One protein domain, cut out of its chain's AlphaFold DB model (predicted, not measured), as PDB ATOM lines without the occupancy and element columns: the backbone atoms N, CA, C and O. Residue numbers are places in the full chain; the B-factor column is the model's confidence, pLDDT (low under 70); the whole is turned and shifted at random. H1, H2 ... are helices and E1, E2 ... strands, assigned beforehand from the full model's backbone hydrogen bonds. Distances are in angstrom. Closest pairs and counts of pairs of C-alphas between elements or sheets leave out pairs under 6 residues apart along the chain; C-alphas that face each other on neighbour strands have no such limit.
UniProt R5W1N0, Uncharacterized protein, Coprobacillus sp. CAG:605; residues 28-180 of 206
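What this domain is: This is residues 28 to 180 of the 206 residues of an uncharacterized protein of Coprobacillus sp. CAG:605 (UniProt R5W1N0). A twisted wall of six strands has two helices, H3 and H4, side by side over one face, while a second helix pair, H1 and H2, forms a separate arm: H1 only grazes the sheet near E1 and E2, and H2 sits farther out. The printed part has 153 residues with four named helices and six named strands, in the order E1 E2 H1 H2 E3 E4 H3 E5 E6 H4. The sheet, in the order E2 E1 E3 E4 E5 E6, is mixed, and the class is mixed, helices and strands. The whole is compact, with a radius of gyration of the C-alphas of 15.9 A and spans of 48 by 41 by 27 A.

How they stand to each other: E1, residues 28 to 34, and E2, residues 39 to 43, form an antiparallel hairpin, with N 33 and O 40 2.8 A apart. H1, residues 62 to 73, touches H2, residues 81 to 91, the same way at a shallow tilt of 23 degrees; their closest C-alphas are those of Ser 63 and Ser 81, 6.5 A apart. H1 only grazes the sheet, with its residues 64 to 69, and H2 is not on it. E3, residues 100 to 107, is antiparallel to E1, with N 32 and O 102 2.8 A apart. E2, H1, H2 and E3 form a split strand-helix-strand unit, with E1 between its two strands and a right-handed crossover. E3 and E4, residues 110 to 117, form a hairpin, with N 103 and O 114 2.8 A apart. E4, H3, residues 123 to 138, and E5, residues 142 to 147, form a strand-helix-strand unit, two parallel neighbours joined through a helix, with a right-handed crossover; N 115 and O 144 are 2.8 A apart. E5 and E6, residues 164 to 166, form a hairpin, with N 147 and O 164 2.9 A apart. H3 lies over E3 and E4 at a height over the sheet of 9.1 A. H4, residues 169 to 178, is on the same face, over E5 and E6, at 9.3 A, and the sheet with these helices makes two layers. H3, with residues 126 to 133 alone, touches H4, opposite ways at a shallow tilt of 32 degrees, only just short of steep; the closest C-alphas, of Asn 133 and Leu 169, are 6.4 A apart. In H1, H2, H3 and H4 every O i to N i+4 pair is within hydrogen-bond range.

Where its parts are: E1 begins at C-alpha 28, (-43.892, 3.889, -47.297), and is 20.1 A long. E3 measures 22.5 A, E4 22.4 A and H3 22.7 A. H4 ends at C-alpha 178, (-59.156, -10.122, -19.552).

The domain as a whole: The C-alphas of Gly 52 and Thr 160, the two farthest apart, are 50.0 A apart. The printed part has no cut. The links E2 to H1, residues 44 to 61, and E5 to E6, residues 148 to 163, are long. The mean pLDDT of the printed part is 82.5; residues 28, 43 to 63, 93 to 94 and 96 are under 70.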
ATOM      1  N   LEU A  28     -43.636   2.975 -48.417       64.62
ATOM      2  CA  LEU A  28     -43.892   3.889 -47.297       64.62
ATOM      3  C   LEU A  28     -44.169   3.062 -46.040       64.62
ATOM      4  O   LEU A  28     -45.168   2.348 -45.936       64.62
ATOM      5  N   GLY A  29     -43.254   3.173 -45.083       70.50
ATOM      6  CA  GLY A  29     -43.402   2.629 -43.745       70.50
ATOM      7  C   GLY A  29     -43.405   3.745 -42.711       70.50
ATOM      8  O   GLY A  29     -42.793   4.802 -42.898       70.50
ATOM      9  N   GLY A  30     -44.123   3.496 -41.623       77.50
ATOM     10  CA  GLY A  30     -44.147   4.360 -40.453       77.50
ATOM     11  C   GLY A  30     -43.978   3.543 -39.183       77.50
ATOM     12  O   GLY A  30     -44.334   2.364 -39.145       77.50
ATOM     13  N   VAL A  31     -43.424   4.158 -38.143       81.38
ATOM     14  CA  VAL A  31     -43.326   3.550 -36.810       81.38
ATOM     15  C   VAL A  31     -43.950   4.483 -35.787       81.38
ATOM     16  O   VAL A  31     -43.679   5.681 -35.811       81.38
ATOM     17  N   ILE A  32     -44.763   3.939 -34.880       85.00
ATOM     18  CA  ILE A  32     -45.273   4.641 -33.705       85.00
ATOM     19  C   ILE A  32     -44.779   3.926 -32.453       85.00
ATOM     20  O   ILE A  32     -45.049   2.744 -32.263       85.00
ATOM     21  N   LEU A  33     -44.091   4.659 -31.583       84.06
ATOM     22  CA  LEU A  33     -43.716   4.202 -30.250       84.06
ATOM     23  C   LEU A  33     -44.684   4.803 -29.234       84.06
ATOM     24  O   LEU A  33     -44.824   6.026 -29.169       84.06
ATOM     25  N   ILE A  34     -45.352   3.975 -28.435       87.94
ATOM     26  CA  ILE A  34     -46.224   4.438 -27.347       87.94
ATOM     27  C   ILE A  34     -45.520   4.182 -26.019       87.94
ATOM     28  O   ILE A  34     -45.497   3.063 -25.500       87.94
ATOM     29  N   THR A  35     -44.952   5.248 -25.471       82.69
ATOM     30  CA  THR A  35     -44.395   5.259 -24.114       82.69
ATOM     31  C   THR A  35     -45.502   5.530 -23.096       82.69
ATOM     32  O   THR A  35     -46.648   5.775 -23.469       82.69
ATOM     33  N   ASP A  36     -45.182   5.505 -21.810       75.38
ATOM     34  CA  ASP A  36     -46.087   5.901 -20.730       75.38
ATOM     35  C   ASP A  36     -46.419   7.401 -20.719       75.38
ATOM     36  O   ASP A  36     -47.450   7.785 -20.169       75.38
ATOM     37  N   LYS A  37     -45.571   8.237 -21.335       76.12
ATOM     38  CA  LYS A  37     -45.722   9.700 -21.358       76.12
ATOM     39  C   LYS A  37     -46.307  10.234 -22.653       76.12
ATOM     40  O   LYS A  37     -47.152  11.126 -22.634       76.12
ATOM     41  N   GLN A  38     -45.819   9.739 -23.786       77.19
ATOM     42  CA  GLN A  38     -46.245  10.222 -25.096       77.19
ATOM     43  C   GLN A  38     -46.087   9.185 -26.208       77.19
ATOM     44  O   GLN A  38     -45.300   8.241 -26.120       77.19
ATOM     45  N   SER A  39     -46.850   9.395 -27.278       80.06
ATOM     46  CA  SER A  39     -46.718   8.650 -28.528       80.06
ATOM     47  C   SER A  39     -45.817   9.410 -29.497       80.06
ATOM     48  O   SER A  39     -45.996  10.615 -29.688       80.06
ATOM     49  N   ILE A  40     -44.894   8.706 -30.142       77.19
ATOM     50  CA  ILE A  40     -43.939   9.251 -31.114       77.19
ATOM     51  C   ILE A  40     -44.131   8.534 -32.438       77.19
ATOM     52  O   ILE A  40     -44.043   7.316 -32.462       77.19
ATOM     53  N   GLY A  41     -44.386   9.274 -33.517       76.56
ATOM     54  CA  GLY A  41     -44.516   8.731 -34.871       76.56
ATOM     55  C   GLY A  41     -43.364   9.173 -35.772       76.56
ATOM     56  O   GLY A  41     -42.935  10.323 -35.676       76.56
ATOM     57  N   VAL A  42     -42.893   8.286 -36.652       73.69
ATOM     58  CA  VAL A  42     -41.833   8.556 -37.640       73.69
ATOM     59  C   VAL A  42     -42.173   7.982 -39.014       73.69
ATOM     60  O   VAL A  42     -42.824   6.941 -39.102       73.69
ATOM     61  N   TYR A  43     -41.705   8.651 -40.072       69.50
ATOM     62  CA  TYR A  43     -41.821   8.212 -41.467       69.50
ATOM     63  C   TYR A  43     -40.472   7.723 -41.991       69.50
ATOM     64  O   TYR A  43     -39.439   8.310 -41.667       69.50
ATOM     65  N   ASN A  44     -40.486   6.707 -42.853       66.69
ATOM     66  CA  ASN A  44     -39.266   6.186 -43.479       66.69
ATOM     67  C   ASN A  44     -38.681   7.118 -44.539       66.69
ATOM     68  O   ASN A  44     -37.466   7.254 -44.645       66.69
ATOM     69  N   VAL A  45     -39.546   7.746 -45.336       64.44
ATOM     70  CA  VAL A  45     -39.163   8.545 -46.504       64.44
ATOM     71  C   VAL A  45     -39.775   9.930 -46.375       64.44
ATOM     72  O   VAL A  45     -40.898  10.074 -45.888       64.44
ATOM     73  N   SER A  46     -39.026  10.954 -46.785       67.44
ATOM     74  CA  SER A  46     -39.509  12.333 -46.768       67.44
ATOM     75  C   SER A  46     -40.681  12.520 -47.722       67.44
ATOM     76  O   SER A  46     -40.637  12.050 -48.860       67.44
ATOM     77  N   LYS A  47     -41.724  13.228 -47.278       64.81
ATOM     78  CA  LYS A  47     -42.923  13.503 -48.079       64.81
ATOM     79  C   LYS A  47     -43.603  14.806 -47.666       64.81
ATOM     80  O   LYS A  47     -43.334  15.335 -46.599       64.81
ATOM     81  N   LYS A  48     -44.474  15.344 -48.515       60.94
ATOM     82  CA  LYS A  48     -45.372  16.452 -48.169       60.94
ATOM     83  C   LYS A  48     -46.596  15.905 -47.443       60.94
ATOM     84  O   LYS A  48     -47.173  14.956 -47.958       60.94
ATOM     85  N   ASP A  49     -46.974  16.515 -46.324       54.06
ATOM     86  CA  ASP A  49     -48.253  16.218 -45.671       54.06
ATOM     87  C   ASP A  49     -49.457  16.759 -46.479       54.06
ATOM     88  O   ASP A  49     -49.281  17.496 -47.460       54.06
ATOM     89  N   ILE A  50     -50.689  16.466 -46.038       47.22
ATOM     90  CA  ILE A  50     -51.945  16.988 -46.628       47.22
ATOM     91  C   ILE A  50     -52.021  18.522 -46.713       47.22
ATOM     92  O   ILE A  50     -52.810  19.062 -47.486       47.22
ATOM     93  N   ASN A  51     -51.201  19.234 -45.941       51.75
ATOM     94  CA  ASN A  51     -51.109  20.691 -45.917       51.75
ATOM     95  C   ASN A  51     -49.921  21.217 -46.750       51.75
ATOM     96  O   ASN A  51     -49.577  22.397 -46.657       51.75
ATOM     97  N   GLY A  52     -49.271  20.369 -47.557       53.94
ATOM     98  CA  GLY A  52     -48.154  20.743 -48.436       53.94
ATOM     99  C   GLY A  52     -46.827  20.965 -47.701       53.94
ATOM    100  O   GLY A  52     -45.900  21.601 -48.214       53.94
ATOM    101  N   ASN A  53     -46.727  20.448 -46.487       58.16
ATOM    102  CA  ASN A  53     -45.701  20.764 -45.512       58.16
ATOM    103  C   ASN A  53     -44.652  19.635 -45.532       58.16
ATOM    104  O   ASN A  53     -45.021  18.475 -45.396       58.16
ATOM    105  N   ASP A  54     -43.350  19.933 -45.648       59.03
ATOM    106  CA  ASP A  54     -42.327  18.869 -45.673       59.03
ATOM    107  C   ASP A  54     -42.303  18.084 -44.355       59.03
ATOM    108  O   ASP A  54     -42.123  18.648 -43.269       59.03
ATOM    109  N   ILE A  55     -42.502  16.780 -44.463       53.50
ATOM    110  CA  ILE A  55     -42.198  15.772 -43.464       53.50
ATOM    111  C   ILE A  55     -40.851  15.193 -43.870       53.50
ATOM    112  O   ILE A  55     -40.721  14.551 -44.910       53.50
ATOM    113  N   ILE A  56     -39.839  15.429 -43.043       59.66
ATOM    114  CA  ILE A  56     -38.536  14.794 -43.207       59.66
ATOM    115  C   ILE A  56     -38.692  13.336 -42.770       59.66
ATOM    116  O   ILE A  56     -39.025  13.060 -41.616       59.66
ATOM    117  N   GLY A  57     -38.481  12.416 -43.705       55.78
ATOM    118  CA  GLY A  57     -38.370  10.998 -43.419       55.78
ATOM    119  C   GLY A  57     -37.083  10.775 -42.660       55.78
ATOM    120  O   GLY A  57     -36.030  11.285 -43.036       55.78
ATOM    121  N   LEU A  58     -37.168  10.021 -41.577       55.91
ATOM    122  CA  LEU A  58     -36.029   9.761 -40.712       55.91
ATOM    123  C   LEU A  58     -35.221   8.538 -41.195       55.91
ATOM    124  O   LEU A  58     -34.459   7.959 -40.431       55.91
ATOM    125  N   GLY A  59     -35.361   8.138 -42.461       51.34
ATOM    126  CA  GLY A  59     -34.602   7.048 -43.069       51.34
ATOM    127  C   GLY A  59     -35.051   5.649 -42.639       51.34
ATOM    128  O   GLY A  59     -36.006   5.467 -41.880       51.34
ATOM    129  N   SER A  60     -34.358   4.635 -43.165       52.62
ATOM    130  CA  SER A  60     -34.711   3.233 -42.958       52.62
ATOM    131  C   SER A  60     -34.609   2.816 -41.483       52.62
ATOM    132  O   SER A  60     -33.613   3.032 -40.794       52.62
ATOM    133  N   HIS A  61     -35.710   2.209 -41.036       60.78
ATOM    134  CA  HIS A  61     -36.167   1.789 -39.704       60.78
ATOM    135  C   HIS A  61     -35.179   1.465 -38.562       60.78
ATOM    136  O   HIS A  61     -35.618   1.448 -37.417       60.78
ATOM    137  N   GLY A  62     -33.896   1.204 -38.798       64.25
ATOM    138  CA  GLY A  62     -32.954   0.840 -37.733       64.25
ATOM    139  C   GLY A  62     -32.426   2.049 -36.963       64.25
ATOM    140  O   GLY A  62     -32.652   2.181 -35.763       64.25
ATOM    141  N   SER A  63     -31.751   2.970 -37.654       69.19
ATOM    142  CA  SER A  63     -30.993   4.050 -37.007       69.19
ATOM    143  C   SER A  63     -31.860   5.052 -36.258       69.19
ATOM    144  O   SER A  63     -31.450   5.559 -35.225       69.19
ATOM    145  N   THR A  64     -33.063   5.332 -36.753       72.00
ATOM    146  CA  THR A  64     -33.966   6.294 -36.111       72.00
ATOM    147  C   THR A  64     -34.640   5.716 -34.889       72.00
ATOM    148  O   THR A  64     -34.744   6.398 -33.875       72.00
ATOM    149  N   VAL A  65     -35.060   4.452 -34.958       74.94
ATOM    150  CA  VAL A  65     -35.550   3.752 -33.772       74.94
ATOM    151  C   VAL A  65     -34.421   3.680 -32.746       74.94
ATOM    152  O   VAL A  65     -34.648   4.051 -31.602       74.94
ATOM    153  N   GLU A  66     -33.192   3.346 -33.160       79.44
ATOM    154  CA  GLU A  66     -32.008   3.383 -32.294       79.44
ATOM    155  C   GLU A  66     -31.810   4.765 -31.643       79.44
ATOM    156  O   GLU A  66     -31.688   4.837 -30.423       79.44
ATOM    157  N   SER A  67     -31.825   5.865 -32.403       77.12
ATOM    158  CA  SER A  67     -31.646   7.224 -31.859       77.12
ATOM    159  C   SER A  67     -32.779   7.649 -30.926       77.12
ATOM    160  O   SER A  67     -32.539   8.279 -29.896       77.12
ATOM    161  N   ILE A  68     -34.022   7.284 -31.245       76.69
ATOM    162  CA  ILE A  68     -35.169   7.540 -30.373       76.69
ATOM    163  C   ILE A  68     -35.013   6.772 -29.064       76.69
ATOM    164  O   ILE A  68     -35.178   7.349 -27.992       76.69
ATOM    165  N   LEU A  69     -34.668   5.492 -29.151       79.19
ATOM    166  CA  LEU A  69     -34.417   4.642 -27.997       79.19
ATOM    167  C   LEU A  69     -33.299   5.193 -27.127       79.19
ATOM    168  O   LEU A  69     -33.453   5.338 -25.918       79.19
ATOM    169  N   ALA A  70     -32.194   5.554 -27.761       80.25
ATOM    170  CA  ALA A  70     -31.050   6.169 -27.124       80.25
ATOM    171  C   ALA A  70     -31.419   7.457 -26.397       80.25
ATOM    172  O   ALA A  70     -30.997   7.654 -25.262       80.25
ATOM    173  N   SER A  71     -32.256   8.299 -27.001       76.44
ATOM    174  CA  SER A  71     -32.774   9.512 -26.367       76.44
ATOM    175  C   SER A  71     -33.673   9.195 -25.165       76.44
ATOM    176  O   SER A  71     -33.425   9.717 -24.078       76.44
ATOM    177  N   ILE A  72     -34.658   8.296 -25.318       74.88
ATOM    178  CA  ILE A  72     -35.568   7.869 -24.236       74.88
ATOM    179  C   ILE A  72     -34.769   7.359 -23.032       74.88
ATOM    180  O   ILE A  72     -35.072   7.676 -21.881       74.88
ATOM    181  N   PHE A  73     -33.721   6.592 -23.310       76.38
ATOM    182  CA  PHE A  73     -32.955   5.881 -22.299       76.38
ATOM    183  C   PHE A  73     -31.629   6.544 -21.926       76.38
ATOM    184  O   PHE A  73     -30.904   6.039 -21.070       76.38
ATOM    185  N   ASN A  74     -31.349   7.721 -22.491       77.69
ATOM    186  CA  ASN A  74     -30.121   8.483 -22.291       77.69
ATOM    187  C   ASN A  74     -28.850   7.634 -22.510       77.69
ATOM    188  O   ASN A  74     -27.942   7.613 -21.675       77.69
ATOM    189  N   VAL A  75     -28.812   6.915 -23.632       82.56
ATOM    190  CA  VAL A  75     -27.672   6.125 -24.104       82.56
ATOM    191  C   VAL A  75     -26.977   6.906 -25.213       82.56
ATOM    192  O   VAL A  75     -27.612   7.302 -26.181       82.56
ATOM    193  N   GLN A  76     -25.669   7.119 -25.106       86.25
ATOM    194  CA  GLN A  76     -24.900   7.703 -26.202       86.25
ATOM    195  C   GLN A  76     -24.557   6.604 -27.208       86.25
ATOM    196  O   GLN A  76     -23.892   5.634 -26.851       86.25
ATOM    197  N   LEU A  77     -25.026   6.727 -28.449       83.75
ATOM    198  CA  LEU A  77     -24.760   5.737 -29.490       83.75
ATOM    199  C   LEU A  77     -23.468   6.041 -30.241       83.75
ATOM    200  O   LEU A  77     -23.184   7.187 -30.568       83.75
ATOM    201  N   GLU A  78     -22.724   4.994 -30.591       83.19
ATOM    202  CA  GLU A  78     -21.531   5.105 -31.428       83.19
ATOM    203  C   GLU A  78     -21.342   3.885 -32.341       83.19
ATOM    204  O   GLU A  78     -21.717   2.755 -32.020       83.19
ATOM    205  N   GLY A  79     -20.699   4.114 -33.487       83.50
ATOM    206  CA  GLY A  79     -20.414   3.085 -34.484       83.50
ATOM    207  C   GLY A  79     -21.623   2.688 -35.336       83.50
ATOM    208  O   GLY A  79     -22.580   3.440 -35.494       83.50
ATOM    209  N   ASN A  80     -21.546   1.504 -35.946       82.19
ATOM    210  CA  ASN A  80     -22.577   1.001 -36.858       82.19
ATOM    211  C   ASN A  80     -23.819   0.461 -36.116       82.19
ATOM    212  O   ASN A  80     -23.772   0.222 -34.912       82.19
ATOM    213  N   SER A  81     -24.914   0.214 -36.845       76.38
ATOM    214  CA  SER A  81     -26.192  -0.274 -36.287       76.38
ATOM    215  C   SER A  81     -26.039  -1.515 -35.396       76.38
ATOM    216  O   SER A  81     -26.563  -1.537 -34.288       76.38
ATOM    217  N   ASN A  82     -25.212  -2.497 -35.780       77.88
ATOM    218  CA  ASN A  82     -24.954  -3.672 -34.935       77.88
ATOM    219  C   ASN A  82     -24.353  -3.300 -33.570       77.88
ATOM    220  O   ASN A  82     -24.716  -3.887 -32.550       77.88
ATOM    221  N   LYS A  83     -23.420  -2.340 -33.538       83.12
ATOM    222  CA  LYS A  83     -22.842  -1.836 -32.288       83.12
ATOM    223  C   LYS A  83     -23.880  -1.039 -31.495       83.12
ATOM    224  O   LYS A  83     -24.061  -1.325 -30.317       83.12
ATOM    225  N   ARG A  84     -24.605  -0.122 -32.138       83.69
ATOM    226  CA  ARG A  84     -25.642   0.708 -31.499       83.69
ATOM    227  C   ARG A  84     -26.756  -0.141 -30.880       83.69
ATOM    228  O   ARG A  84     -27.093   0.056 -29.718       83.69
ATOM    229  N   MET A  85     -27.235  -1.159 -31.589       79.44
ATOM    230  CA  MET A  85     -28.247  -2.088 -31.085       79.44
ATOM    231  C   MET A  85     -27.737  -2.938 -29.915       79.44
ATOM    232  O   MET A  85     -28.471  -3.191 -28.961       79.44
ATOM    233  N   ARG A  86     -26.462  -3.356 -29.934       81.81
ATOM    234  CA  ARG A  86     -25.840  -4.011 -28.771       81.81
ATOM    235  C   ARG A  86     -25.760  -3.074 -27.571       81.81
ATOM    236  O   ARG A  86     -26.046  -3.518 -26.469       81.81
ATOM    237  N   MET A  87     -25.400  -1.808 -27.777       84.19
ATOM    238  CA  MET A  87     -25.336  -0.814 -26.701       84.19
ATOM    239  C   MET A  87     -26.712  -0.574 -26.075       84.19
ATOM    240  O   MET A  87     -26.825  -0.592 -24.853       84.19
ATOM    241  N   LEU A  88     -27.756  -0.420 -26.893       82.50
ATOM    242  CA  LEU A  88     -29.135  -0.283 -26.414       82.50
ATOM    243  C   LEU A  88     -29.580  -1.510 -25.616       82.50
ATOM    244  O   LEU A  88     -30.059  -1.358 -24.497       82.50
ATOM    245  N   ASN A  89     -29.339  -2.715 -26.140       79.75
ATOM    246  CA  ASN A  89     -29.694  -3.960 -25.456       79.75
ATOM    247  C   ASN A  89     -28.875  -4.231 -24.183       79.75
ATOM    248  O   ASN A  89     -29.361  -4.899 -23.275       79.75
ATOM    249  N   GLN A  90     -27.636  -3.739 -24.102       81.12
ATOM    250  CA  GLN A  90     -26.813  -3.821 -22.891       81.12
ATOM    251  C   GLN A  90     -27.251  -2.814 -21.832       81.12
ATOM    252  O   GLN A  90     -27.261  -3.142 -20.649       81.12
ATOM    253  N   ALA A  91     -27.588  -1.595 -22.251       76.69
ATOM    254  CA  ALA A  91     -28.103  -0.578 -21.349       76.69
ATOM    255  C   ALA A  91     -29.471  -0.997 -20.797       76.69
ATOM    256  O   ALA A  91     -29.746  -0.775 -19.618       76.69
ATOM    257  N   ILE A  92     -30.312  -1.593 -21.649       73.25
ATOM    258  CA  ILE A  92     -31.672  -2.017 -21.326       73.25
ATOM    259  C   ILE A  92     -31.982  -3.325 -22.051       73.25
ATOM    260  O   ILE A  92     -32.214  -3.322 -23.265       73.25
ATOM    261  N   PRO A  93     -32.041  -4.447 -21.320       69.75
ATOM    262  CA  PRO A  93     -32.489  -5.710 -21.883       69.75
ATOM    263  C   PRO A  93     -33.880  -5.558 -22.503       69.75
ATOM    264  O   PRO A  93     -34.792  -5.035 -21.862       69.75
ATOM    265  N   GLY A  94     -34.047  -5.999 -23.753       68.19
ATOM    266  CA  GLY A  94     -35.325  -5.902 -24.465       68.19
ATOM    267  C   GLY A  94     -35.770  -4.459 -24.706       68.19
ATOM    268  O   GLY A  94     -36.956  -4.156 -24.590       68.19
ATOM    269  N   CYS A  95     -34.827  -3.556 -25.000       70.81
ATOM    270  CA  CYS A  95     -35.096  -2.136 -25.232       70.81
ATOM    271  C   CYS A  95     -36.255  -1.908 -26.218       70.81
ATOM    272  O   CYS A  95     -37.124  -1.090 -25.922       70.81
ATOM    273  N   GLU A  96     -36.350  -2.697 -27.298       67.62
ATOM    274  CA  GLU A  96     -37.439  -2.611 -28.278       67.62
ATOM    275  C   GLU A  96     -38.840  -2.938 -27.732       67.62
ATOM    276  O   GLU A  96     -39.840  -2.519 -28.312       67.62
ATOM    277  N   PHE A  97     -38.917  -3.654 -26.608       76.06
ATOM    278  CA  PHE A  97     -40.155  -4.142 -26.001       76.06
ATOM    279  C   PHE A  97     -40.570  -3.356 -24.751       76.06
ATOM    280  O   PHE A  97     -41.577  -3.681 -24.130       76.06
ATOM    281  N   ASN A  98     -39.839  -2.302 -24.374       77.81
ATOM    282  CA  ASN A  98     -40.194  -1.447 -23.230       77.81
ATOM    283  C   ASN A  98     -41.392  -0.519 -23.487       77.81
ATOM    284  O   ASN A  98     -41.880   0.162 -22.586       77.81
ATOM    285  N   TYR A  99     -41.868  -0.470 -24.722       83.75
ATOM    286  CA  TYR A  99     -42.976   0.355 -25.176       83.75
ATOM    287  C   TYR A  99     -43.780  -0.429 -26.201       83.75
ATOM    288  O   TYR A  99     -43.351  -1.469 -26.700       83.75
ATOM    289  N   VAL A 100     -44.954   0.092 -26.544       90.50
ATOM    290  CA  VAL A 100     -45.712  -0.460 -27.664       90.50
ATOM    291  C   VAL A 100     -45.074   0.017 -28.959       90.50
ATOM    292  O   VAL A 100     -44.958   1.226 -29.181       90.50
ATOM    293  N   TYR A 101     -44.691  -0.923 -29.811       89.31
ATOM    294  CA  TYR A 101     -44.137  -0.664 -31.130       89.31
ATOM    295  C   TYR A 101     -45.197  -0.957 -32.191       89.31
ATOM    296  O   TYR A 101     -45.650  -2.089 -32.343       89.31
ATOM    297  N   VAL A 102     -45.605   0.061 -32.940       90.06
ATOM    298  CA  VAL A 102     -46.564  -0.063 -34.040       90.06
ATOM    299  C   VAL A 102     -45.822   0.195 -35.339       90.06
ATOM    300  O   VAL A 102     -45.258   1.269 -35.520       90.06
ATOM    301  N   ARG A 103     -45.856  -0.753 -36.268       88.25
ATOM    302  CA  ARG A 103     -45.353  -0.569 -37.629       88.25
ATOM    303  C   ARG A 103     -46.523  -0.472 -38.590       88.25
ATOM    304  O   ARG A 103     -47.379  -1.353 -38.624       88.25
ATOM    305  N   LEU A 104     -46.529   0.589 -39.379       86.75
ATOM    306  CA  LEU A 104     -47.498   0.826 -40.435       86.75
ATOM    307  C   LEU A 104     -46.876   0.455 -41.772       86.75
ATOM    308  O   LEU A 104     -45.748   0.866 -42.063       86.75
ATOM    309  N   VAL A 105     -47.616  -0.300 -42.575       85.00
ATOM    310  CA  VAL A 105     -47.184  -0.749 -43.896       85.00
ATOM    311  C   VAL A 105     -48.233  -0.346 -44.922       85.00
ATOM    312  O   VAL A 105     -49.392  -0.759 -44.823       85.00
ATOM    313  N   ASN A 106     -47.826   0.472 -45.896       81.44
ATOM    314  CA  ASN A 106     -48.649   0.838 -47.046       81.44
ATOM    315  C   ASN A 106     -47.967   0.399 -48.353       81.44
ATOM    316  O   ASN A 106     -47.169   1.128 -48.947       81.44
ATOM    317  N   GLU A 107     -48.286  -0.817 -48.792       78.88
ATOM    318  CA  GLU A 107     -47.799  -1.427 -50.033       78.88
ATOM    319  C   GLU A 107     -48.938  -1.555 -51.062       78.88
ATOM    320  O   GLU A 107     -50.128  -1.518 -50.717       78.88
ATOM    321  N   ILE A 108     -48.594  -1.726 -52.346       74.38
ATOM    322  CA  ILE A 108     -49.595  -1.910 -53.411       74.38
ATOM    323  C   ILE A 108     -50.440  -3.150 -53.106       74.38
ATOM    324  O   ILE A 108     -49.925  -4.260 -52.986       74.38
ATOM    325  N   ASN A 109     -51.759  -2.959 -53.014       78.38
ATOM    326  CA  ASN A 109     -52.740  -3.991 -52.652       78.38
ATOM    327  C   ASN A 109     -52.533  -4.638 -51.267       78.38
ATOM    328  O   ASN A 109     -53.177  -5.645 -50.970       78.38
ATOM    329  N   ASN A 110     -51.674  -4.080 -50.408       81.25
ATOM    330  CA  ASN A 110     -51.361  -4.652 -49.103       81.25
ATOM    331  C   ASN A 110     -51.156  -3.547 -48.050       81.25
ATOM    332  O   ASN A 110     -50.068  -3.003 -47.879       81.25
ATOM    333  N   LYS A 111     -52.234  -3.204 -47.335       86.94
ATOM    334  CA  LYS A 111     -52.228  -2.239 -46.225       86.94
ATOM    335  C   LYS A 111     -52.439  -2.974 -44.916       86.94
ATOM    336  O   LYS A 111     -53.478  -3.616 -44.733       86.94
ATOM    337  N   PHE A 112     -51.484  -2.857 -44.004       91.38
ATOM    338  CA  PHE A 112     -51.621  -3.455 -42.683       91.38
ATOM    339  C   PHE A 112     -50.823  -2.712 -41.611       91.38
ATOM    340  O   PHE A 112     -49.989  -1.843 -41.881       91.38
ATOM    341  N   VAL A 113     -51.124  -3.065 -40.370       91.94
ATOM    342  CA  VAL A 113     -50.446  -2.614 -39.160       91.94
ATOM    343  C   VAL A 113     -49.947  -3.846 -38.423       91.94
ATOM    344  O   VAL A 113     -50.701  -4.802 -38.252       91.94
ATOM    345  N   THR A 114     -48.715  -3.816 -37.929       93.44
ATOM    346  CA  THR A 114     -48.245  -4.788 -36.934       93.44
ATOM    347  C   THR A 114     -47.973  -4.081 -35.620       93.44
ATOM    348  O   THR A 114     -47.298  -3.053 -35.603       93.44
ATOM    349  N   VAL A 115     -48.464  -4.637 -34.523       94.88
ATOM    350  CA  VAL A 115     -48.342  -4.078 -33.178       94.88
ATOM    351  C   VAL A 115     -47.606  -5.077 -32.298       94.88
ATOM    352  O   VAL A 115     -48.053  -6.208 -32.146       94.88
ATOM    353  N   GLN A 116     -46.504  -4.664 -31.686       93.75
ATOM    354  CA  GLN A 116     -45.831  -5.418 -30.635       93.75
ATOM    355  C   GLN A 116     -46.070  -4.708 -29.308       93.75
ATOM    356  O   GLN A 116     -45.791  -3.516 -29.161       93.75
ATOM    357  N   ILE A 117     -46.646  -5.434 -28.359       95.06
ATOM    358  CA  ILE A 117     -47.101  -4.918 -27.074       95.06
ATOM    359  C   ILE A 117     -46.339  -5.678 -25.987       95.06
ATOM    360  O   ILE A 117     -46.345  -6.907 -26.020       95.06
ATOM    361  N   PRO A 118     -45.709  -5.008 -25.010       92.56
ATOM    362  CA  PRO A 118     -45.161  -5.708 -23.858       92.56
ATOM    363  C   PRO A 118     -46.237  -6.503 -23.116       92.56
ATOM    364  O   PRO A 118     -47.421  -6.167 -23.130       92.56
ATOM    365  N   GLY A 119     -45.811  -7.513 -22.366       91.31
ATOM    366  CA  GLY A 119     -46.676  -8.358 -21.544       91.31
ATOM    367  C   GLY A 119     -47.379  -7.623 -20.398       91.31
ATOM    368  O   GLY A 119     -48.143  -8.253 -19.662       91.31
ATOM    369  N   LEU A 120     -47.110  -6.324 -20.231       91.88
ATOM    370  CA  LEU A 120     -47.798  -5.390 -19.347       91.88
ATOM    371  C   LEU A 120     -47.741  -3.973 -19.950       91.88
ATOM    372  O   LEU A 120     -46.673  -3.528 -20.365       91.88
ATOM    373  N   VAL A 121     -48.864  -3.254 -19.940       93.06
ATOM    374  CA  VAL A 121     -48.967  -1.838 -20.345       93.06
ATOM    375  C   VAL A 121     -49.650  -1.009 -19.258       93.06
ATOM    376  O   VAL A 121     -50.321  -1.565 -18.390       93.06
ATOM    377  N   ASN A 122     -49.524   0.318 -19.312       92.31
ATOM    378  CA  ASN A 122     -50.326   1.210 -18.467       92.31
ATOM    379  C   ASN A 122     -51.613   1.699 -19.142       92.31
ATOM    380  O   ASN A 122     -51.836   1.492 -20.337       92.31
ATOM    381  N   ASP A 123     -52.454   2.389 -18.367       92.44
ATOM    382  CA  ASP A 123     -53.725   2.945 -18.841       92.44
ATOM    383  C   ASP A 123     -53.549   3.935 -20.000       92.44
ATOM    384  O   ASP A 123     -54.367   3.960 -20.919       92.44
ATOM    385  N   TYR A 124     -52.469   4.726 -20.004       91.25
ATOM    386  CA  TYR A 124     -52.173   5.648 -21.102       91.25
ATOM    387  C   TYR A 124     -51.910   4.889 -22.409       91.25
ATOM    388  O   TYR A 124     -52.538   5.169 -23.432       91.25
ATOM    389  N   GLN A 125     -51.013   3.903 -22.376       92.94
ATOM    390  CA  GLN A 125     -50.668   3.068 -23.523       92.94
ATOM    391  C   GLN A 125     -51.884   2.288 -24.020       92.94
ATOM    392  O   GLN A 125     -52.149   2.275 -25.220       92.94
ATOM    393  N   TYR A 126     -52.661   1.701 -23.105       95.81
ATOM    394  CA  TYR A 126     -53.901   1.002 -23.434       95.81
ATOM    395  C   TYR A 126     -54.935   1.937 -24.082       95.81
ATOM    396  O   TYR A 126     -55.524   1.607 -25.115       95.81
ATOM    397  N   GLY A 127     -55.120   3.139 -23.529       94.50
ATOM    398  CA  GLY A 127     -56.002   4.157 -24.096       94.50
ATOM    399  C   GLY A 127     -55.560   4.600 -25.493       94.50
ATOM    400  O   GLY A 127     -56.393   4.747 -26.387       94.50
ATOM    401  N   LYS A 128     -54.251   4.747 -25.726       92.94
ATOM    402  CA  LYS A 128     -53.702   5.064 -27.053       92.94
ATOM    403  C   LYS A 128     -53.860   3.927 -28.051       92.94
ATOM    404  O   LYS A 128     -54.206   4.201 -29.196       92.94
ATOM    405  N   LEU A 129     -53.658   2.683 -27.631       96.19
ATOM    406  CA  LEU A 129     -53.931   1.514 -28.464       96.19
ATOM    407  C   LEU A 129     -55.407   1.443 -28.863       96.19
ATOM    408  O   LEU A 129     -55.698   1.229 -30.033       96.19
ATOM    409  N   THR A 130     -56.321   1.687 -27.920       96.69
ATOM    410  CA  THR A 130     -57.768   1.727 -28.191       96.69
ATOM    411  C   THR A 130     -58.101   2.810 -29.218       96.69
ATOM    412  O   THR A 130     -58.732   2.529 -30.230       96.69
ATOM    413  N   PHE A 131     -57.588   4.026 -29.016       94.56
ATOM    414  CA  PHE A 131     -57.774   5.138 -29.950       94.56
ATOM    415  C   PHE A 131     -57.235   4.835 -31.359       94.56
ATOM    416  O   PHE A 131     -57.899   5.112 -32.353       94.56
ATOM    417  N   LEU A 132     -56.034   4.255 -31.458       93.12
ATOM    418  CA  LEU A 132     -55.447   3.875 -32.745       93.12
ATOM    419  C   LEU A 132     -56.236   2.750 -33.421       93.12
ATOM    420  O   LEU A 132     -56.436   2.799 -34.631       93.12
ATOM    421  N   ASN A 133     -56.711   1.770 -32.653       96.06
ATOM    422  CA  ASN A 133     -57.546   0.684 -33.155       96.06
ATOM    423  C   ASN A 133     -58.825   1.213 -33.816       96.06
ATOM    424  O   ASN A 133     -59.167   0.784 -34.917       96.06
ATOM    425  N   ASP A 134     -59.486   2.191 -33.193       93.69
ATOM    426  CA  ASP A 134     -60.671   2.833 -33.769       93.69
ATOM    427  C   ASP A 134     -60.345   3.534 -35.097       93.69
ATOM    428  O   ASP A 134     -61.086   3.387 -36.071       93.69
ATOM    429  N   ILE A 135     -59.199   4.221 -35.187       92.06
ATOM    430  CA  ILE A 135     -58.739   4.829 -36.446       92.06
ATOM    431  C   ILE A 135     -58.478   3.761 -37.512       92.06
ATOM    432  O   ILE A 135     -58.946   3.900 -38.641       92.06
ATOM    433  N   PHE A 136     -57.767   2.680 -37.184       93.38
ATOM    434  CA  PHE A 136     -57.461   1.625 -38.155       93.38
ATOM    435  C   PHE A 136     -58.723   0.946 -38.696       93.38
ATOM    436  O   PHE A 136     -58.780   0.634 -39.886       93.38
ATOM    437  N   LYS A 137     -59.759   0.792 -37.862       92.81
ATOM    438  CA  LYS A 137     -61.079   0.311 -38.294       92.81
ATOM    439  C   LYS A 137     -61.756   1.270 -39.263       92.81
ATOM    440  O   LYS A 137     -62.255   0.823 -40.290       92.81
ATOM    441  N   ILE A 138     -61.753   2.570 -38.960       92.00
ATOM    442  CA  ILE A 138     -62.317   3.605 -39.843       92.00
ATOM    443  C   ILE A 138     -61.610   3.591 -41.204       92.00
ATOM    444  O   ILE A 138     -62.263   3.670 -42.240       92.00
ATOM    445  N   LEU A 139     -60.286   3.420 -41.201       89.19
ATOM    446  CA  LEU A 139     -59.468   3.330 -42.412       89.19
ATOM    447  C   LEU A 139     -59.541   1.956 -43.106       89.19
ATOM    448  O   LEU A 139     -58.928   1.776 -44.157       89.19
ATOM    449  N   ASN A 140     -60.280   0.992 -42.544       92.00
ATOM    450  CA  ASN A 140     -60.405  -0.383 -43.037       92.00
ATOM    451  C   ASN A 140     -59.041  -1.072 -43.269       92.00
ATOM    452  O   ASN A 140     -58.826  -1.763 -44.269       92.00
ATOM    453  N   VAL A 141     -58.097  -0.863 -42.346       90.69
ATOM    454  CA  VAL A 141     -56.744  -1.433 -42.402       90.69
ATOM    455  C   VAL A 141     -56.655  -2.657 -41.496       90.69
ATOM    456  O   VAL A 141     -57.075  -2.628 -40.339       90.69
ATOM    457  N   LYS A 142     -56.067  -3.745 -42.007       94.50
ATOM    458  CA  LYS A 142     -55.842  -4.961 -41.214       94.50
ATOM    459  C   LYS A 142     -54.789  -4.716 -40.141       94.50
ATOM    460  O   LYS A 142     -53.764  -4.093 -40.400       94.50
ATOM    461  N   THR A 143     -55.014  -5.256 -38.952       96.50
ATOM    462  CA  THR A 143     -54.064  -5.185 -37.840       96.50
ATOM    463  C   THR A 143     -53.614  -6.590 -37.471       96.50
ATOM    464  O   THR A 143     -54.390  -7.529 -37.571       96.50
ATOM    465  N   TYR A 144     -52.370  -6.727 -37.035       96.88
ATOM    466  CA  TYR A 144     -51.821  -7.937 -36.436       96.88
ATOM    467  C   TYR A 144     -51.133  -7.535 -35.145       96.88
ATOM    468  O   TYR A 144     -50.454  -6.504 -35.112       96.88
ATOM    469  N   ALA A 145     -51.295  -8.319 -34.087       97.06
ATOM    470  CA  ALA A 145     -50.760  -7.967 -32.783       97.06
ATOM    471  C   ALA A 145     -49.991  -9.125 -32.146       97.06
ATOM    472  O   ALA A 145     -50.328 -10.294 -32.307       97.06
ATOM    473  N   GLU A 146     -48.952  -8.784 -31.396       96.31
ATOM    474  CA  GLU A 146     -48.163  -9.712 -30.601       96.31
ATOM    475  C   GLU A 146     -48.025  -9.153 -29.186       96.31
ATOM    476  O   GLU A 146     -47.486  -8.061 -28.995       96.31
ATOM    477  N   ILE A 147     -48.520  -9.894 -28.192       95.56
ATOM    478  CA  ILE A 147     -48.205  -9.639 -26.787       95.56
ATOM    479  C   ILE A 147     -46.904 -10.370 -26.482       95.56
ATOM    480  O   ILE A 147     -46.877 -11.601 -26.467       95.56
ATOM    481  N   THR A 148     -45.830  -9.631 -26.247       92.88
ATOM    482  CA  THR A 148     -44.520 -10.202 -25.950       92.88
ATOM    483  C   THR A 148     -44.432 -10.591 -24.480       92.88
ATOM    484  O   THR A 148     -45.098 -10.032 -23.608       92.88
ATOM    485  N   LYS A 149     -43.559 -11.539 -24.160       90.69
ATOM    486  CA  LYS A 149     -43.254 -11.933 -22.783       90.69
ATOM    487  C   LYS A 149     -42.441 -10.896 -22.022       90.69
ATOM    488  O   LYS A 149     -42.140 -11.110 -20.854       90.69
ATOM    489  N   TYR A 150     -42.064  -9.787 -22.651       88.88
ATOM    490  CA  TYR A 150     -41.321  -8.737 -21.978       88.88
ATOM    491  C   TYR A 150     -42.175  -8.060 -20.903       88.88
ATOM    492  O   TYR A 150     -43.311  -7.670 -21.160       88.88
ATOM    493  N   ASN A 151     -41.630  -7.904 -19.699       86.44
ATOM    494  CA  ASN A 151     -42.296  -7.227 -18.597       86.44
ATOM    495  C   ASN A 151     -41.545  -5.928 -18.262       86.44
ATOM    496  O   ASN A 151     -40.506  -5.988 -17.597       86.44
ATOM    497  N   PRO A 152     -42.086  -4.751 -18.635       83.19
ATOM    498  CA  PRO A 152     -41.410  -3.476 -18.407       83.19
ATOM    499  C   PRO A 152     -41.112  -3.191 -16.929       83.19
ATOM    500  O   PRO A 152     -40.096  -2.587 -16.615       83.19
ATOM    501  N   ASN A 153     -41.918  -3.707 -15.992       83.94
ATOM    502  CA  ASN A 153     -41.657  -3.541 -14.556       83.94
ATOM    503  C   ASN A 153     -40.463  -4.351 -14.045       83.94
ATOM    504  O   ASN A 153     -39.909  -4.026 -12.995       83.94
ATOM    505  N   LYS A 154     -40.108  -5.434 -14.741       82.69
ATOM    506  CA  LYS A 154     -38.928  -6.252 -14.436       82.69
ATOM    507  C   LYS A 154     -37.708  -5.799 -15.245       82.69
ATOM    508  O   LYS A 154     -36.606  -6.234 -14.931       82.69
ATOM    509  N   MET A 155     -37.916  -4.959 -16.266       78.88
ATOM    510  CA  MET A 155     -36.958  -4.684 -17.342       78.88
ATOM    511  C   MET A 155     -36.345  -5.969 -17.930       78.88
ATOM    512  O   MET A 155     -35.169  -6.011 -18.283       78.88
ATOM    513  N   ASP A 156     -37.145  -7.037 -17.990       82.25
ATOM    514  CA  ASP A 156     -36.714  -8.371 -18.405       82.25
ATOM    515  C   ASP A 156     -37.909  -9.198 -18.907       82.25
ATOM    516  O   ASP A 156     -39.080  -8.841 -18.723       82.25
ATOM    517  N   TYR A 157     -37.613 -10.327 -19.540       84.50
ATOM    518  CA  TYR A 157     -38.591 -11.295 -20.004       84.50
ATOM    519  C   TYR A 157     -39.218 -12.075 -18.844       84.50
ATOM    520  O   TYR A 157     -38.554 -12.553 -17.925       84.50
ATOM    521  N   ASP A 158     -40.531 -12.263 -18.918       84.69
ATOM    522  CA  ASP A 158     -41.272 -13.103 -17.996       84.69
ATOM    523  C   ASP A 158     -41.255 -14.560 -18.470       84.69
ATOM    524  O   ASP A 158     -42.029 -14.961 -19.335       84.69
ATOM    525  N   ASN A 159     -40.364 -15.375 -17.903       83.00
ATOM    526  CA  ASN A 159     -40.196 -16.778 -18.303       83.00
ATOM    527  C   ASN A 159     -41.419 -17.667 -18.016       83.00
ATOM    528  O   ASN A 159     -41.470 -18.799 -18.495       83.00
ATOM    529  N   THR A 160     -42.404 -17.185 -17.251       83.00
ATOM    530  CA  THR A 160     -43.679 -17.892 -17.042       83.00
ATOM    531  C   THR A 160     -44.726 -17.555 -18.105       83.00
ATOM    532  O   THR A 160     -45.866 -18.003 -18.006       83.00
ATOM    533  N   PHE A 161     -44.374 -16.732 -19.091       84.00
ATOM    534  CA  PHE A 161     -45.251 -16.262 -20.151       84.00
ATOM    535  C   PHE A 161     -44.630 -16.553 -21.520       84.00
ATOM    536  O   PHE A 161     -43.415 -16.484 -21.704       84.00
ATOM    537  N   VAL A 162     -45.479 -16.874 -22.491       87.25
ATOM    538  CA  VAL A 162     -45.080 -17.108 -23.883       87.25
ATOM    539  C   VAL A 162     -45.708 -16.025 -24.741       87.25
ATOM    540  O   VAL A 162     -46.834 -15.616 -24.467       87.25
ATOM    541  N   ASP A 163     -44.986 -15.581 -25.766       90.56
ATOM    542  CA  ASP A 163     -45.490 -14.596 -26.718       90.56
ATOM    543  C   ASP A 163     -46.825 -15.060 -27.326       90.56
ATOM    544  O   ASP A 163     -46.983 -16.221 -27.718       90.56
ATOM    545  N   VAL A 164     -47.797 -14.150 -27.402       94.50
ATOM    546  CA  VAL A 164     -49.148 -14.427 -27.904       94.50
ATOM    547  C   VAL A 164     -49.362 -13.656 -29.194       94.50
ATOM    548  O   VAL A 164     -49.447 -12.429 -29.177       94.50
ATOM    549  N   LYS A 165     -49.474 -14.379 -30.309       96.00
ATOM    550  CA  LYS A 165     -49.787 -13.809 -31.625       96.00
ATOM    551  C   LYS A 165     -51.291 -13.800 -31.841       96.00
ATOM    552  O   LYS A 165     -51.957 -14.798 -31.575       96.00
ATOM    553  N   LEU A 166     -51.803 -12.668 -32.303       96.81
ATOM    554  CA  LEU A 166     -53.222 -12.380 -32.430       96.81
ATOM    555  C   LEU A 166     -53.504 -11.786 -33.809       96.81
ATOM    556  O   LEU A 166     -52.737 -10.964 -34.324       96.81
ATOM    557  N   ASP A 167     -54.628 -12.196 -34.386       94.88
ATOM    558  CA  ASP A 167     -55.028 -11.830 -35.747       94.88
ATOM    559  C   ASP A 167     -55.599 -10.407 -35.845       94.88
ATOM    560  O   ASP A 167     -55.915  -9.948 -36.941       94.88
ATOM    561  N   SER A 168     -55.740  -9.707 -34.713       96.56
ATOM    562  CA  SER A 168     -56.200  -8.323 -34.665       96.56
ATOM    563  C   SER A 168     -55.731  -7.580 -33.407       96.56
ATOM    564  O   SER A 168     -55.418  -8.174 -32.370       96.56
ATOM    565  N   LEU A 169     -55.721  -6.245 -33.480       97.25
ATOM    566  CA  LEU A 169     -55.525  -5.381 -32.314       97.25
ATOM    567  C   LEU A 169     -56.729  -5.422 -31.351       97.25
ATOM    568  O   LEU A 169     -56.543  -5.232 -30.152       97.25
ATOM    569  N   ASP A 170     -57.937  -5.732 -31.830       97.62
ATOM    570  CA  ASP A 170     -59.103  -5.972 -30.965       97.62
ATOM    571  C   ASP A 170     -58.871  -7.143 -30.012       97.62
ATOM    572  O   ASP A 170     -59.053  -7.006 -28.798       97.62
ATOM    573  N   ASP A 171     -58.403  -8.269 -30.550       98.06
ATOM    574  CA  ASP A 171     -58.110  -9.460 -29.758       98.06
ATOM    575  C   ASP A 171     -57.014  -9.170 -28.732       98.06
ATOM    576  O   ASP A 171     -57.092  -9.619 -27.588       98.06
ATOM    577  N   ALA A 172     -56.017  -8.359 -29.101       97.75
ATOM    578  CA  ALA A 172     -54.962  -7.933 -28.187       97.75
ATOM    579  C   ALA A 172     -55.480  -7.031 -27.063       97.75
ATOM    580  O   ALA A 172     -55.138  -7.246 -25.900       97.75
ATOM    581  N   LEU A 173     -56.345  -6.061 -27.367       98.00
ATOM    582  CA  LEU A 173     -56.974  -5.209 -26.354       98.00
ATOM    583  C   LEU A 173     -57.840  -6.032 -25.390       98.00
ATOM    584  O   LEU A 173     -57.745  -5.867 -24.170       98.00
ATOM    585  N   MET A 174     -58.632  -6.971 -25.918       97.88
ATOM    586  CA  MET A 174     -59.413  -7.906 -25.105       97.88
ATOM    587  C   MET A 174     -58.516  -8.797 -24.245       97.88
ATOM    588  O   MET A 174     -58.792  -8.980 -23.059       97.88
ATOM    589  N   TYR A 175     -57.425  -9.312 -24.812       97.19
ATOM    590  CA  TYR A 175     -56.450 -10.120 -24.094       97.19
ATOM    591  C   TYR A 175     -55.859  -9.358 -22.907       97.19
ATOM    592  O   TYR A 175     -55.859  -9.877 -21.788       97.19
ATOM    593  N   LEU A 176     -55.399  -8.120 -23.128       96.12
ATOM    594  CA  LEU A 176     -54.806  -7.288 -22.083       96.12
ATOM    595  C   LEU A 176     -55.784  -7.060 -20.925       96.12
ATOM    596  O   LEU A 176     -55.415  -7.209 -19.758       96.12
ATOM    597  N   LYS A 177     -57.041  -6.748 -21.255       96.31
ATOM    598  CA  LYS A 177     -58.101  -6.497 -20.275       96.31
ATOM    599  C   LYS A 177     -58.476  -7.756 -19.491       96.31
ATOM    600  O   LYS A 177     -58.532  -7.714 -18.267       96.31
ATOM    601  N   ASN A 178     -58.691  -8.878 -20.175       96.81
ATOM    602  CA  ASN A 178     -59.156 -10.122 -19.552       96.81
ATOM    603  C   ASN A 178     -58.083 -10.801 -18.689       96.81
ATOM    604  O   ASN A 178     -58.419 -11.552 -17.776       96.81
ATOM    605  N   ASN A 179     -56.802 -10.537 -18.960       94.44
ATOM    606  CA  ASN A 179     -55.675 -11.150 -18.254       94.44
ATOM    607  C   ASN A 179     -54.987 -10.200 -17.257       94.44
ATOM    608  O   ASN A 179     -53.868 -10.481 -16.831       94.44
ATOM    609  N   ASN A 180     -55.628  -9.083 -16.884       93.06
ATOM    610  CA  ASN A 180     -55.082  -8.090 -15.947       93.06
ATOM    611  C   ASN A 180     -53.671  -7.604 -16.336       93.06
ATOM    612  O   ASN A 180     -52.781  -7.486 -15.492       93.06
TER     613      ASN A 180